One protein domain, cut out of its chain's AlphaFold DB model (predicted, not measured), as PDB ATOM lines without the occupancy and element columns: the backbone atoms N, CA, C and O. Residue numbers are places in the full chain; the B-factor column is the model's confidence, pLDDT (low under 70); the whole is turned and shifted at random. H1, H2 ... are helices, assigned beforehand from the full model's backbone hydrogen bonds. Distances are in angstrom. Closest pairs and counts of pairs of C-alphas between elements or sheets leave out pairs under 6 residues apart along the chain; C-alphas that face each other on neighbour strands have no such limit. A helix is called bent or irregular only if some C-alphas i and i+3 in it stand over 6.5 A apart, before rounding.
ATOM      1  N   GLY A   2       5.354 -68.552 -27.810       53.34
ATOM      2  CA  GLY A   2       6.520 -68.025 -27.070       53.34
ATOM      3  C   GLY A   2       7.536 -67.170 -27.852       53.34
ATOM      4  O   GLY A   2       8.255 -66.392 -27.239       53.34
ATOM      5  N   GLN A   3       7.598 -67.262 -29.187       56.72
ATOM      6  CA  GLN A   3       8.629 -66.548 -29.963       56.72
ATOM      7  C   GLN A   3       8.302 -65.069 -30.217       56.72
ATOM      8  O   GLN A   3       9.196 -64.230 -30.183       56.72
ATOM      9  N   ALA A   4       7.020 -64.713 -30.369       61.06
ATOM     10  CA  ALA A   4       6.612 -63.329 -30.624       61.06
ATOM     11  C   ALA A   4       6.964 -62.379 -29.462       61.06
ATOM     12  O   ALA A   4       7.335 -61.233 -29.693       61.06
ATOM     13  N   HIS A   5       6.908 -62.867 -28.217       65.38
ATOM     14  CA  HIS A   5       7.221 -62.062 -27.033       65.38
ATOM     15  C   HIS A   5       8.726 -61.763 -26.946       65.38
ATOM     16  O   HIS A   5       9.115 -60.657 -26.578       65.38
ATOM     17  N   ALA A   6       9.572 -62.717 -27.349       67.19
ATOM     18  CA  ALA A   6      11.024 -62.574 -27.309       67.19
ATOM     19  C   ALA A   6      11.531 -61.474 -28.260       67.19
ATOM     20  O   ALA A   6      12.418 -60.706 -27.896       67.19
ATOM     21  N   HIS A   7      10.930 -61.342 -29.448       77.12
ATOM     22  CA  HIS A   7      11.316 -60.305 -30.414       77.12
ATOM     23  C   HIS A   7      11.003 -58.885 -29.924       77.12
ATOM     24  O   HIS A   7      11.760 -57.957 -30.189       77.12
ATOM     25  N   VAL A   8       9.919 -58.715 -29.167       79.62
ATOM     26  CA  VAL A   8       9.503 -57.417 -28.613       79.62
ATOM     27  C   VAL A   8      10.435 -56.946 -27.491       79.62
ATOM     28  O   VAL A   8      10.627 -55.745 -27.304       79.62
ATOM     29  N   MET A   9      11.053 -57.879 -26.762       81.69
ATOM     30  CA  MET A   9      11.997 -57.571 -25.681       81.69
ATOM     31  C   MET A   9      13.403 -57.221 -26.187       81.69
ATOM     32  O   MET A   9      14.215 -56.717 -25.412       81.69
ATOM     33  N   PHE A  10      13.679 -57.446 -27.474       87.06
ATOM     34  CA  PHE A  10      15.003 -57.290 -28.076       87.06
ATOM     35  C   PHE A  10      15.677 -55.934 -27.782       87.06
ATOM     36  O   PHE A  10      16.838 -55.955 -27.377       87.06
ATOM     37  N   PRO A  11      15.002 -54.766 -27.869       86.44
ATOM     38  CA  PRO A  11      15.648 -53.481 -27.582       86.44
ATOM     39  C   PRO A  11      16.176 -53.337 -26.148       86.44
ATOM     40  O   PRO A  11      17.248 -52.773 -25.947       86.44
ATOM     41  N   MET A  12      15.473 -53.881 -25.147       84.94
ATOM     42  CA  MET A  12      15.857 -53.751 -23.732       84.94
ATOM     43  C   MET A  12      17.083 -54.600 -23.363       84.94
ATOM     44  O   MET A  12      17.660 -54.416 -22.294       84.94
ATOM     45  N   MET A  13      17.497 -55.524 -24.235       89.19
ATOM     46  CA  MET A  13      18.695 -56.344 -24.028       89.19
ATOM     47  C   MET A  13      19.995 -55.557 -24.250       89.19
ATOM     48  O   MET A  13      21.062 -56.005 -23.829       89.19
ATOM     49  N   PHE A  14      19.925 -54.396 -24.906       91.00
ATOM     50  CA  PHE A  14      21.078 -53.555 -25.201       91.00
ATOM     51  C   PHE A  14      21.283 -52.507 -24.107       91.00
ATOM     52  O   PHE A  14      20.335 -51.878 -23.640       91.00
ATOM     53  N   SER A  15      22.541 -52.272 -23.722       93.62
ATOM     54  CA  SER A  15      22.857 -51.151 -22.835       93.62
ATOM     55  C   SER A  15      22.603 -49.817 -23.556       93.62
ATOM     56  O   SER A  15      22.870 -49.719 -24.758       93.62
ATOM     57  N   PRO A  16      22.153 -48.759 -22.857       92.31
ATOM     58  CA  PRO A  16      21.909 -47.452 -23.475       92.31
ATOM     59  C   PRO A  16      23.119 -46.890 -24.235       92.31
ATOM     60  O   PRO A  16      22.967 -46.288 -25.295       92.31
ATOM     61  N   VAL A  17      24.336 -47.150 -23.745       95.06
ATOM     62  CA  VAL A  17      25.590 -46.779 -24.420       95.06
ATOM     63  C   VAL A  17      25.710 -47.455 -25.790       95.06
ATOM     64  O   VAL A  17      26.028 -46.796 -26.780       95.06
ATOM     65  N   LEU A  18      25.430 -48.760 -25.865       96.19
ATOM     66  CA  LEU A  18      25.490 -49.520 -27.114       96.19
ATOM     67  C   LEU A  18      24.414 -49.052 -28.102       96.19
ATOM     68  O   LEU A  18      24.709 -48.882 -29.284       96.19
ATOM     69  N   VAL A  19      23.203 -48.762 -27.614       95.94
ATOM     70  CA  VAL A  19      22.140 -48.141 -28.422       95.94
ATOM     71  C   VAL A  19      22.605 -46.796 -28.980       95.94
ATOM     72  O   VAL A  19      22.462 -46.543 -30.177       95.94
ATOM     73  N   GLY A  20      23.231 -45.959 -28.149       96.25
ATOM     74  CA  GLY A  20      23.802 -44.685 -28.578       96.25
ATOM     75  C   GLY A  20      24.805 -44.849 -29.724       96.25
ATOM     76  O   GLY A  20      24.713 -44.134 -30.720       96.25
ATOM     77  N   PHE A  21      25.727 -45.815 -29.639       96.81
ATOM     78  CA  PHE A  21      26.689 -46.078 -30.718       96.81
ATOM     79  C   PHE A  21      26.017 -46.592 -31.990       96.81
ATOM     80  O   PHE A  21      26.333 -46.115 -33.083       96.81
ATOM     81  N   GLN A  22      25.071 -47.521 -31.851       96.25
ATOM     82  CA  GLN A  22      24.317 -48.081 -32.968       96.25
ATOM     83  C   GLN A  22      23.601 -46.976 -33.754       96.25
ATOM     84  O   GLN A  22      23.754 -46.873 -34.973       96.25
ATOM     85  N   PHE A  23      22.861 -46.109 -33.063       96.88
ATOM     86  CA  PHE A  23      22.120 -45.032 -33.714       96.88
ATOM     87  C   PHE A  23      23.020 -43.889 -34.184       96.88
ATOM     88  O   PHE A  23      22.752 -43.317 -35.240       96.88
ATOM     89  N   LYS A  24      24.128 -43.602 -33.488       96.19
ATOM     90  CA  LYS A  24      25.149 -42.665 -33.982       96.19
ATOM     91  C   LYS A  24      25.708 -43.109 -35.331       96.19
ATOM     92  O   LYS A  24      25.873 -42.283 -36.224       96.19
ATOM     93  N   PHE A  25      25.985 -44.403 -35.479       96.19
ATOM     94  CA  PHE A  25      26.417 -44.972 -36.750       96.19
ATOM     95  C   PHE A  25      25.307 -44.890 -37.803       96.19
ATOM     96  O   PHE A  25      25.545 -44.390 -38.897       96.19
ATOM     97  N   MET A  26      24.081 -45.312 -37.476       96.44
ATOM     98  CA  MET A  26      22.958 -45.293 -38.427       96.44
ATOM     99  C   MET A  26      22.661 -43.895 -38.983       96.44
ATOM    100  O   MET A  26      22.412 -43.766 -40.183       96.44
ATOM    101  N   PHE A  27      22.715 -42.873 -38.127       96.50
ATOM    102  CA  PHE A  27      22.461 -41.471 -38.471       96.50
ATOM    103  C   PHE A  27      23.716 -40.699 -38.896       96.50
ATOM    104  O   PHE A  27      23.658 -39.481 -39.069       96.50
ATOM    105  N   ASN A  28      24.851 -41.374 -39.080       94.75
ATOM    106  CA  ASN A  28      26.045 -40.723 -39.591       94.75
ATOM    107  C   ASN A  28      25.803 -40.174 -41.013       94.75
ATOM    108  O   ASN A  28      25.139 -40.790 -41.851       94.75
ATOM    109  N   ASP A  29      26.338 -38.992 -41.284       89.44
ATOM    110  CA  ASP A  29      26.201 -38.285 -42.554       89.44
ATOM    111  C   ASP A  29      27.040 -38.906 -43.681       89.44
ATOM    112  O   ASP A  29      26.595 -38.946 -44.823       89.44
ATOM    113  N   ASN A  30      28.206 -39.464 -43.362       85.81
ATOM    114  CA  ASN A  30      29.155 -39.986 -44.346       85.81
ATOM    115  C   ASN A  30      28.992 -41.489 -44.621       85.81
ATOM    116  O   ASN A  30      29.019 -41.918 -45.770       85.81
ATOM    117  N   ILE A  31      28.834 -42.299 -43.570       87.38
ATOM    118  CA  ILE A  31      28.813 -43.774 -43.657       87.38
ATOM    119  C   ILE A  31      27.524 -44.394 -43.101       87.38
ATOM    120  O   ILE A  31      27.433 -45.611 -42.951       87.38
ATOM    121  N   GLY A  32      26.531 -43.572 -42.755       91.19
ATOM    122  CA  GLY A  32      25.344 -44.034 -42.047       91.19
ATOM    123  C   GLY A  32      24.359 -44.797 -42.923       91.19
ATOM    124  O   GLY A  32      24.121 -44.455 -44.086       91.19
ATOM    125  N   LEU A  33      23.743 -45.821 -42.332       93.94
ATOM    126  CA  LEU A  33      22.765 -46.680 -42.999       93.94
ATOM    127  C   LEU A  33      21.543 -45.892 -43.495       93.94
ATOM    128  O   LEU A  33      21.046 -46.165 -44.584       93.94
ATOM    129  N   VAL A  34      21.077 -44.902 -42.724       94.25
ATOM    130  CA  VAL A  34      19.875 -44.123 -43.066       94.25
ATOM    131  C   VAL A  34      20.106 -43.304 -44.333       94.25
ATOM    132  O   VAL A  34      19.308 -43.374 -45.262       94.25
ATOM    133  N   ASN A  35      21.222 -42.578 -44.412       94.12
ATOM    134  CA  ASN A  35      21.547 -41.792 -45.603       94.12
ATOM    135  C   ASN A  35      21.813 -42.676 -46.827       94.12
ATOM    136  O   ASN A  35      21.317 -42.362 -47.905       94.12
ATOM    137  N   ASN A  36      22.512 -43.804 -46.661       92.75
ATOM    138  CA  ASN A  36      22.725 -44.762 -47.751       92.75
ATOM    139  C   ASN A  36      21.399 -45.333 -48.286       92.75
ATOM    140  O   ASN A  36      21.209 -45.439 -49.499       92.75
ATOM    141  N   ALA A  37      20.449 -45.655 -47.405       93.69
ATOM    142  CA  ALA A  37      19.127 -46.122 -47.813       93.69
ATOM    143  C   ALA A  37      18.344 -45.025 -48.558       93.69
ATOM    144  O   ALA A  37      17.797 -45.281 -49.626       93.69
ATOM    145  N   LEU A  38      18.337 -43.788 -48.050       92.94
ATOM    146  CA  LEU A  38      17.640 -42.669 -48.699       92.94
ATOM    147  C   LEU A  38      18.224 -42.334 -50.079       92.94
ATOM    148  O   LEU A  38      17.470 -42.099 -51.021       92.94
ATOM    149  N   GLN A  39      19.550 -42.358 -50.217       92.94
ATOM    150  CA  GLN A  39      20.229 -42.095 -51.487       92.94
ATOM    151  C   GLN A  39      20.032 -43.233 -52.492       92.94
ATOM    152  O   GLN A  39      19.746 -42.976 -53.657       92.94
ATOM    153  N   SER A  40      20.118 -44.495 -52.057       91.75
ATOM    154  CA  SER A  40      19.905 -45.643 -52.955       91.75
ATOM    155  C   SER A  40      18.462 -45.757 -53.457       91.75
ATOM    156  O   SER A  40      18.238 -46.239 -54.565       91.75
ATOM    157  N   LEU A  41      17.487 -45.266 -52.683       93.50
ATOM    158  CA  LEU A  41      16.087 -45.139 -53.100       93.50
ATOM    159  C   LEU A  41      15.811 -43.891 -53.959       93.50
ATOM    160  O   LEU A  41      14.675 -43.696 -54.385       93.50
ATOM    161  N   GLY A  42      16.813 -43.037 -54.203       91.25
ATOM    162  CA  GLY A  42      16.658 -41.793 -54.961       91.25
ATOM    163  C   GLY A  42      15.827 -40.720 -54.247       91.25
ATOM    164  O   GLY A  42      15.311 -39.818 -54.899       91.25
ATOM    165  N   LEU A  43      15.664 -40.815 -52.921       90.81
ATOM    166  CA  LEU A  43      14.886 -39.852 -52.128       90.81
ATOM    167  C   LEU A  43      15.672 -38.572 -51.822       90.81
ATOM    168  O   LEU A  43      15.067 -37.522 -51.606       90.81
ATOM    169  N   THR A  44      17.005 -38.650 -51.808       87.81
ATOM    170  CA  THR A  44      17.879 -37.500 -51.561       87.81
ATOM    171  C   THR A  44      19.175 -37.637 -52.355       87.81
ATOM    172  O   THR A  44      19.809 -38.684 -52.308       87.81
ATOM    173  N   ASP A  45      19.627 -36.559 -53.001       85.88
ATOM    174  CA  ASP A  45      20.908 -36.531 -53.735       85.88
ATOM    175  C   ASP A  45      22.129 -36.277 -52.834       85.88
ATOM    176  O   ASP A  45      23.278 -36.419 -53.250       85.88
ATOM    177  N   ARG A  46      21.899 -35.825 -51.598       88.81
ATOM    178  CA  ARG A  46      22.935 -35.437 -50.632       88.81
ATOM    179  C   ARG A  46      22.685 -36.094 -49.282       88.81
ATOM    180  O   ARG A  46      21.553 -36.405 -48.924       88.81
ATOM    181  N   ALA A  47      23.747 -36.276 -48.506       89.88
ATOM    182  CA  ALA A  47      23.625 -36.747 -47.135       89.88
ATOM    183  C   ALA A  47      22.865 -35.738 -46.266       89.88
ATOM    184  O   ALA A  47      23.178 -34.545 -46.263       89.88
ATOM    185  N   ILE A  48      21.881 -36.228 -45.510       93.00
ATOM    186  CA  ILE A  48      21.163 -35.428 -44.521       93.00
ATOM    187  C   ILE A  48      22.017 -35.369 -43.243       93.00
ATOM    188  O   ILE A  48      22.412 -36.419 -42.721       93.00
ATOM    189  N   PRO A  49      22.299 -34.168 -42.710       93.31
ATOM    190  CA  PRO A  49      23.183 -33.980 -41.563       93.31
ATOM    191  C   PRO A  49      22.456 -34.221 -40.225       93.31
ATOM    192  O   PRO A  49      22.332 -33.313 -39.402       93.31
ATOM    193  N   TRP A  50      21.972 -35.445 -39.993       94.44
ATOM    194  CA  TRP A  50      21.100 -35.791 -38.859       94.44
ATOM    195  C   TRP A  50      21.637 -35.374 -37.490       94.44
ATOM    196  O   TRP A  50      20.868 -34.908 -36.666       94.44
ATOM    197  N   LEU A  51      22.938 -35.539 -37.235       93.38
ATOM    198  CA  LEU A  51      23.549 -35.235 -35.931       93.38
ATOM    199  C   LEU A  51      24.185 -33.837 -35.862       93.38
ATOM    200  O   LEU A  51      24.630 -33.421 -34.794       93.38
ATOM    201  N   ILE A  52      24.255 -33.125 -36.991       92.06
ATOM    202  CA  ILE A  52      24.913 -31.812 -37.105       92.06
ATOM    203  C   ILE A  52      23.878 -30.685 -37.129       92.06
ATOM    204  O   ILE A  52      24.153 -29.600 -36.621       92.06
ATOM    205  N   ASP A  53      22.687 -30.919 -37.686       92.38
ATOM    206  CA  ASP A  53      21.570 -29.986 -37.556       92.38
ATOM    207  C   ASP A  53      20.899 -30.133 -36.184       92.38
ATOM    208  O   ASP A  53      20.594 -31.235 -35.737       92.38
ATOM    209  N   GLY A  54      20.645 -29.015 -35.498       87.12
ATOM    210  CA  GLY A  54      20.157 -29.046 -34.117       87.12
ATOM    211  C   GLY A  54      18.741 -29.591 -33.952       87.12
ATOM    212  O   GLY A  54      18.429 -30.138 -32.897       87.12
ATOM    213  N   ASN A  55      17.886 -29.458 -34.966       90.88
ATOM    214  CA  ASN A  55      16.519 -29.970 -34.897       90.88
ATOM    215  C   ASN A  55      16.500 -31.454 -35.276       90.88
ATOM    216  O   ASN A  55      15.850 -32.252 -34.600       90.88
ATOM    217  N   LEU A  56      17.260 -31.837 -36.305       94.19
ATOM    218  CA  LEU A  56      17.398 -33.238 -36.702       94.19
ATOM    219  C   LEU A  56      18.114 -34.072 -35.635       94.19
ATOM    220  O   LEU A  56      17.742 -35.226 -35.430       94.19
ATOM    221  N   ALA A  57      19.061 -33.486 -34.900       95.25
ATOM    222  CA  ALA A  57      19.790 -34.179 -33.843       95.25
ATOM    223  C   ALA A  57      18.850 -34.626 -32.717       95.25
ATOM    224  O   ALA A  57      18.932 -35.767 -32.259       95.25
ATOM    225  N   LEU A  58      17.895 -33.771 -32.327       93.38
ATOM    226  CA  LEU A  58      16.845 -34.147 -31.377       93.38
ATOM    227  C   LEU A  58      15.968 -35.273 -31.926       93.38
ATOM    228  O   LEU A  58      15.683 -36.220 -31.200       93.38
ATOM    229  N   VAL A  59      15.572 -35.215 -33.200       95.31
ATOM    230  CA  VAL A  59      14.769 -36.278 -33.832       95.31
ATOM    231  C   VAL A  59      15.527 -37.610 -33.857       95.31
ATOM    232  O   VAL A  59      14.952 -38.655 -33.545       95.31
ATOM    233  N   ALA A  60      16.824 -37.591 -34.168       96.12
ATOM    234  CA  ALA A  60      17.673 -38.779 -34.172       96.12
ATOM    235  C   ALA A  60      17.794 -39.392 -32.765       96.12
ATOM    236  O   ALA A  60      17.595 -40.599 -32.602       96.12
ATOM    237  N   ILE A  61      18.041 -38.562 -31.745       95.94
ATOM    238  CA  ILE A  61      18.073 -38.983 -30.335       95.94
ATOM    239  C   ILE A  61      16.724 -39.573 -29.916       95.94
ATOM    240  O   ILE A  61      16.683 -40.664 -29.353       95.94
ATOM    241  N   LEU A  62      15.614 -38.888 -30.214       94.94
ATOM    242  CA  LEU A  62      14.268 -39.358 -29.878       94.94
ATOM    243  C   LEU A  62      13.959 -40.699 -30.541       94.94
ATOM    244  O   LEU A  62      13.330 -41.551 -29.925       94.94
ATOM    245  N   THR A  63      14.431 -40.918 -31.768       95.81
ATOM    246  CA  THR A  63      14.260 -42.199 -32.462       95.81
ATOM    247  C   THR A  63      14.984 -43.327 -31.724       95.81
ATOM    248  O   THR A  63      14.390 -44.380 -31.486       95.81
ATOM    249  N   ALA A  64      16.234 -43.100 -31.310       95.25
ATOM    250  CA  ALA A  64      17.001 -44.063 -30.519       95.25
ATOM    251  C   ALA A  64      16.339 -44.338 -29.155       95.25
ATOM    252  O   ALA A  64      16.219 -45.490 -28.731       95.25
ATOM    253  N   GLU A  65      15.853 -43.282 -28.502       93.44
ATOM    254  CA  GLU A  65      15.209 -43.364 -27.192       93.44
ATOM    255  C   GLU A  65      13.878 -44.116 -27.255       93.44
ATOM    256  O   GLU A  65      13.627 -45.004 -26.440       93.44
ATOM    257  N   VAL A  66      13.035 -43.821 -28.250       93.06
ATOM    258  CA  VAL A  66      11.764 -44.523 -28.478       93.06
ATOM    259  C   VAL A  66      12.017 -45.988 -28.814       93.06
ATOM    260  O   VAL A  66      11.345 -46.862 -28.262       93.06
ATOM    261  N   TRP A  67      13.011 -46.281 -29.657       93.62
ATOM    262  CA  TRP A  67      13.375 -47.655 -29.995       93.62
ATOM    263  C   TRP A  67      13.786 -48.454 -28.751       93.62
ATOM    264  O   TRP A  67      13.202 -49.504 -28.478       93.62
ATOM    265  N   SER A  68      14.699 -47.911 -27.938       91.25
ATOM    266  CA  SER A  68      15.106 -48.513 -26.657       91.25
ATOM    267  C   SER A  68      13.922 -48.638 -25.691       91.25
ATOM    268  O   SER A  68      13.794 -49.604 -24.929       91.25
ATOM    269  N   SER A  69      12.996 -47.678 -25.756       89.81
ATOM    270  CA  SER A  69      11.856 -47.607 -24.850       89.81
ATOM    271  C   SER A  69      10.709 -48.555 -25.158       89.81
ATOM    272  O   SER A  69       9.939 -48.910 -24.256       89.81
ATOM    273  N   THR A  70      10.617 -48.992 -26.410       90.19
ATOM    274  CA  THR A  70       9.479 -49.747 -26.945       90.19
ATOM    275  C   THR A  70       9.232 -51.044 -26.175       90.19
ATOM    276  O   THR A  70       8.082 -51.372 -25.893       90.19
ATOM    277  N   ALA A  71      10.287 -51.745 -25.752       87.38
ATOM    278  CA  ALA A  71      10.168 -53.023 -25.050       87.38
ATOM    279  C   ALA A  71       9.380 -52.919 -23.731       87.38
ATOM    280  O   ALA A  71       8.484 -53.719 -23.479       87.38
ATOM    281  N   VAL A  72       9.662 -51.903 -22.906       87.81
ATOM    282  CA  VAL A  72       8.975 -51.721 -21.612       87.81
ATOM    283  C   VAL A  72       7.503 -51.375 -21.821       87.81
ATOM    284  O   VAL A  72       6.639 -51.942 -21.153       87.81
ATOM    285  N   PHE A  73       7.209 -50.487 -22.776       90.44
ATOM    286  CA  PHE A  73       5.830 -50.175 -23.149       90.44
ATOM    287  C   PHE A  73       5.091 -51.423 -23.615       90.44
ATOM    288  O   PHE A  73       3.996 -51.708 -23.136       90.44
ATOM    289  N   ALA A  74       5.699 -52.192 -24.510       90.56
ATOM    290  CA  ALA A  74       5.064 -53.364 -25.076       90.56
ATOM    291  C   ALA A  74       4.804 -54.456 -24.027       90.56
ATOM    292  O   ALA A  74       3.732 -55.050 -24.049       90.56
ATOM    293  N   ILE A  75       5.713 -54.671 -23.067       90.00
ATOM    294  CA  ILE A  75       5.498 -55.615 -21.954       90.00
ATOM    295  C   ILE A  75       4.293 -55.197 -21.105       90.00
ATOM    296  O   ILE A  75       3.439 -56.028 -20.801       90.00
ATOM    297  N   LEU A  76       4.199 -53.918 -20.732       90.31
ATOM    298  CA  LEU A  76       3.115 -53.427 -19.875       90.31
ATOM    299  C   LEU A  76       1.760 -53.453 -20.584       90.31
ATOM    300  O   LEU A  76       0.761 -53.859 -19.991       90.31
ATOM    301  N   ILE A  77       1.729 -53.081 -21.863       91.50
ATOM    302  CA  ILE A  77       0.517 -53.167 -22.682       91.50
ATOM    303  C   ILE A  77       0.106 -54.627 -22.905       91.50
ATOM    304  O   ILE A  77      -1.076 -54.947 -22.797       91.50
ATOM    305  N   LEU A  78       1.060 -55.527 -23.156       91.44
ATOM    306  CA  LEU A  78       0.787 -56.955 -23.310       91.44
ATOM    307  C   LEU A  78       0.253 -57.574 -22.015       91.44
ATOM    308  O   LEU A  78      -0.680 -58.369 -22.068       91.44
ATOM    309  N   ALA A  79       0.788 -57.183 -20.857       89.00
ATOM    310  CA  ALA A  79       0.254 -57.602 -19.565       89.00
ATOM    311  C   ALA A  79      -1.210 -57.164 -19.392       89.00
ATOM    312  O   ALA A  79      -2.034 -57.959 -18.946       89.00
ATOM    313  N   GLY A  80      -1.547 -55.940 -19.813       89.62
ATOM    314  CA  GLY A  80      -2.928 -55.460 -19.826       89.62
ATOM    315  C   GLY A  80      -3.830 -56.248 -20.773       89.62
ATOM    316  O   GLY A  80      -4.931 -56.628 -20.392       89.62
ATOM    317  N   LEU A  81      -3.348 -56.565 -21.976       91.50
ATOM    318  CA  LEU A  81      -4.087 -57.386 -22.940       91.50
ATOM    319  C   LEU A  81      -4.346 -58.804 -22.415       91.50
ATOM    320  O   LEU A  81      -5.434 -59.333 -22.612       91.50
ATOM    321  N   LEU A  82      -3.367 -59.411 -21.740       90.31
ATOM    322  CA  LEU A  82      -3.499 -60.750 -21.155       90.31
ATOM    323  C   LEU A  82      -4.428 -60.777 -19.933       90.31
ATOM    324  O   LEU A  82      -5.046 -61.803 -19.672       90.31
ATOM    325  N   ALA A  83      -4.521 -59.672 -19.190       89.38
ATOM    326  CA  ALA A  83      -5.417 -59.541 -18.041       89.38
ATOM    327  C   ALA A  83      -6.874 -59.234 -18.434       89.38
ATOM    328  O   ALA A  83      -7.769 -59.344 -17.595       89.38
ATOM    329  N   MET A  84      -7.115 -58.835 -19.687       90.06
ATOM    330  CA  MET A  84      -8.427 -58.410 -20.163       90.06
ATOM    331  C   MET A  84      -9.410 -59.592 -20.268       90.06
ATOM    332  O   MET A  84      -9.114 -60.565 -20.969       90.06
ATOM    333  N   PRO A  85     -10.603 -59.511 -19.643       91.44
ATOM    334  CA  PRO A  85     -11.679 -60.474 -19.877       91.44
ATOM    335  C   PRO A  85     -12.103 -60.492 -21.353       91.44
ATOM    336  O   PRO A  85     -12.084 -59.453 -22.015       91.44
ATOM    337  N   GLN A  86     -12.502 -61.654 -21.879       91.44
ATOM    338  CA  GLN A  86     -12.959 -61.773 -23.274       91.44
ATOM    339  C   GLN A  86     -14.389 -61.233 -23.462       91.44
ATOM    340  O   GLN A  86     -14.690 -60.687 -24.523       91.44
ATOM    341  N   ASP A  87     -15.235 -61.297 -22.428       93.25
ATOM    342  CA  ASP A  87     -16.663 -60.951 -22.499       93.25
ATOM    343  C   ASP A  87     -16.949 -59.556 -23.096       93.25
ATOM    344  O   ASP A  87     -17.790 -59.466 -23.991       93.25
ATOM    345  N   PRO A  88     -16.247 -58.462 -22.718       91.25
ATOM    346  CA  PRO A  88     -16.480 -57.142 -23.311       91.25
ATOM    347  C   PRO A  88     -16.132 -57.082 -24.805       91.25
ATOM    348  O   PRO A  88     -16.734 -56.325 -25.567       91.25
ATOM    349  N   VAL A  89     -15.143 -57.870 -25.238       93.31
ATOM    350  CA  VAL A  89     -14.708 -57.934 -26.640       93.31
ATOM    351  C   VAL A  89     -15.712 -58.733 -27.469       93.31
ATOM    352  O   VAL A  89     -16.008 -58.355 -28.603       93.31
ATOM    353  N   GLU A  90     -16.252 -59.817 -26.914       92.81
ATOM    354  CA  GLU A  90     -17.295 -60.623 -27.551       92.81
ATOM    355  C   GLU A  90     -18.627 -59.874 -27.627       92.81
ATOM    356  O   GLU A  90     -19.235 -59.842 -28.697       92.81
ATOM    357  N   ALA A  91     -19.026 -59.184 -26.555       93.69
ATOM    358  CA  ALA A  91     -20.216 -58.336 -26.537       93.69
ATOM    359  C   ALA A  91     -20.161 -57.267 -27.639       93.69
ATOM    360  O   ALA A  91     -21.082 -57.159 -28.445       93.69
ATOM    361  N   ALA A  92     -19.024 -56.576 -27.784       92.50
ATOM    362  CA  ALA A  92     -18.844 -55.593 -28.850       92.50
ATOM    363  C   ALA A  92     -19.005 -56.192 -30.260       92.50
ATOM    364  O   ALA A  92     -19.487 -55.514 -31.169       92.50
ATOM    365  N   ARG A  93     -18.615 -57.458 -30.468       91.94
ATOM    366  CA  ARG A  93     -18.819 -58.147 -31.755       91.94
ATOM    367  C   ARG A  93     -20.290 -58.472 -32.001       91.94
ATOM    368  O   ARG A  93     -20.739 -58.333 -33.136       91.94
ATOM    369  N   VAL A  94     -21.021 -58.887 -30.966       94.94
ATOM    370  CA  VAL A  94     -22.473 -59.130 -31.045       94.94
ATOM    371  C   VAL A  94     -23.222 -57.829 -31.349       94.94
ATOM    372  O   VAL A  94     -24.122 -57.832 -32.185       94.94
ATOM    373  N   ASP A  95     -22.769 -56.710 -30.783       95.19
ATOM    374  CA  ASP A  95     -23.298 -55.363 -31.045       95.19
ATOM    375  C   ASP A  95     -22.925 -54.809 -32.439       95.19
ATOM    376  O   ASP A  95     -23.248 -53.669 -32.778       95.19
ATOM    377  N   GLY A  96     -22.236 -55.594 -33.275       94.62
ATOM    378  CA  GLY A  96     -21.880 -55.214 -34.642       94.62
ATOM    379  C   GLY A  96     -20.720 -54.216 -34.738       94.62
ATOM    380  O   GLY A  96     -20.543 -53.588 -35.785       94.62
ATOM    381  N   CYS A  97     -19.909 -54.057 -33.685       95.50
ATOM    382  CA  CYS A  97     -18.739 -53.183 -33.736       95.50
ATOM    383  C   CYS A  97     -17.676 -53.732 -34.700       95.50
ATOM    384  O   CYS A  97     -17.298 -54.904 -34.667       95.50
ATOM    385  N   THR A  98     -17.123 -52.847 -35.527       96.25
ATOM    386  CA  THR A  98     -15.949 -53.143 -36.360       96.25
ATOM    387  C   THR A  98     -14.688 -53.330 -35.502       96.25
ATOM    388  O   THR A  98     -14.602 -52.759 -34.412       96.25
ATOM    389  N   PRO A  99     -13.642 -54.030 -35.990       94.44
ATOM    390  CA  PRO A  99     -12.400 -54.224 -35.234       94.44
ATOM    391  C   PRO A  99     -11.753 -52.923 -34.735       94.44
ATOM    392  O   PRO A  99     -11.210 -52.880 -33.633       94.44
ATOM    393  N   TRP A 100     -11.843 -51.841 -35.516       96.38
ATOM    394  CA  TRP A 100     -11.346 -50.527 -35.109       96.38
ATOM    395  C   TRP A 100     -12.185 -49.902 -33.988       96.38
ATOM    396  O   TRP A 100     -11.625 -49.325 -33.058       96.38
ATOM    397  N   GLN A 101     -13.513 -50.049 -34.033       96.12
ATOM    398  CA  GLN A 101     -14.397 -49.602 -32.954       96.12
ATOM    399  C   GLN A 101     -14.142 -50.402 -31.674       96.12
ATOM    400  O   GLN A 101     -13.951 -49.803 -30.618       96.12
ATOM    401  N   THR A 102     -14.034 -51.730 -31.759       95.69
ATOM    402  CA  THR A 102     -13.678 -52.570 -30.607       95.69
ATOM    403  C   THR A 102     -12.323 -52.160 -30.026       95.69
ATOM    404  O   THR A 102     -12.191 -52.007 -28.812       95.69
ATOM    405  N   PHE A 103     -11.323 -51.891 -30.872       94.81
ATOM    406  CA  PHE A 103     -10.040 -51.377 -30.401       94.81
ATOM    407  C   PHE A 103     -10.185 -50.026 -29.692       94.81
ATOM    408  O   PHE A 103      -9.742 -49.874 -28.559       94.81
ATOM    409  N   ARG A 104     -10.821 -49.040 -30.328       95.38
ATOM    410  CA  ARG A 104     -10.879 -47.663 -29.822       95.38
ATOM    411  C   ARG A 104     -11.771 -47.493 -28.591       95.38
ATOM    412  O   ARG A 104     -11.463 -46.631 -27.763       95.38
ATOM    413  N   TYR A 105     -12.868 -48.242 -28.497       94.25
ATOM    414  CA  TYR A 105     -13.899 -48.062 -27.469       94.25
ATOM    415  C   TYR A 105     -13.872 -49.120 -26.365       94.25
ATOM    416  O   TYR A 105     -14.387 -48.847 -25.289       94.25
ATOM    417  N   VAL A 106     -13.253 -50.282 -26.590       93.62
ATOM    418  CA  VAL A 106     -13.212 -51.368 -25.594       93.62
ATOM    419  C   VAL A 106     -11.776 -51.647 -25.159       93.62
ATOM    420  O   VAL A 106     -11.438 -51.485 -23.989       93.62
ATOM    421  N   ILE A 107     -10.897 -51.989 -26.102       93.75
ATOM    422  CA  ILE A 107      -9.522 -52.409 -25.791       93.75
ATOM    423  C   ILE A 107      -8.676 -51.228 -25.301       93.75
ATOM    424  O   ILE A 107      -8.075 -51.296 -24.235       93.75
ATOM    425  N   TRP A 108      -8.623 -50.125 -26.049       93.69
ATOM    426  CA  TRP A 108      -7.788 -48.976 -25.707       93.69
ATOM    427  C   TRP A 108      -8.153 -48.358 -24.348       93.69
ATOM    428  O   TRP A 108      -7.237 -48.150 -23.552       93.69
ATOM    429  N   PRO A 109      -9.441 -48.125 -24.014       91.69
ATOM    430  CA  PRO A 109      -9.813 -47.634 -22.690       91.69
ATOM    431  C   PRO A 109      -9.415 -48.580 -21.558       91.69
ATOM    432  O   PRO A 109      -8.897 -48.113 -20.547       91.69
ATOM    433  N   TYR A 110      -9.560 -49.892 -21.760       90.38
ATOM    434  CA  TYR A 110      -9.113 -50.895 -20.792       90.38
ATOM    435  C   TYR A 110      -7.588 -50.879 -20.593       90.38
ATOM    436  O   TYR A 110      -7.093 -51.056 -19.480       90.38
ATOM    437  N   LEU A 111      -6.825 -50.626 -21.658       92.31
ATOM    438  CA  LEU A 111      -5.362 -50.557 -21.612       92.31
ATOM    439  C   LEU A 111      -4.816 -49.221 -21.092       92.31
ATOM    440  O   LEU A 111      -3.638 -49.163 -20.729       92.31
ATOM    441  N   MET A 112      -5.624 -48.158 -21.024       90.44
ATOM    442  CA  MET A 112      -5.162 -46.833 -20.588       90.44
ATOM    443  C   MET A 112      -4.422 -46.852 -19.236       90.44
ATOM    444  O   MET A 112      -3.341 -46.264 -19.168       90.44
TER     445      MET A 112
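Overview. This is residues 2 to 112 of the 198 residues of the protein "Binding-protein-dependent transport system inner membrane component" of Brucella sp. 83/13 (UniProt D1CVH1). A long bent helix, H4, makes a beam, with H1 by its bend, H2 and then H3 towards one end, and the helical hairpin of H5 and H6 at the other. All helix, the printed part has 111 residues with six named helices. It is only just loose, close to extended: radius of gyration of the C-alphas 19.8 A, spans 56 by 31 by 27 A.

Along the chain. Find C-alpha 2 at (6.520, -68.025, -27.070), where H1, residues 2 to 13, begins. H2 is 16 to 26, H3 33 to 40, H5 87 to 94; H6, 99 to 112, ends at (-5.162, -46.833, -20.588). H4, 54 to 83, one helix by its hydrogen bonds, is bent, C-alphas 68 and 71 being 6.9 A apart: H4a is 54 to 68, H4b 71 to 83.

Arrangement. Look for closest C-alphas where H4b touches H1, Ala 71 and Met 9, 4.9 A, and H6, Gly 80 and Leu 111, 5.8 A; where H4a touches H2, Ala 64 and Phe 23, 6.1 A. H1 has 2 of 8 O i to N i+4 pairs within hydrogen-bond range, 6 of 9 to N i+3.

Size, cuts and confidence. The printed part has no cut; residues 41 to 53 are the long link. Residues 2 to 6 have pLDDT under 70.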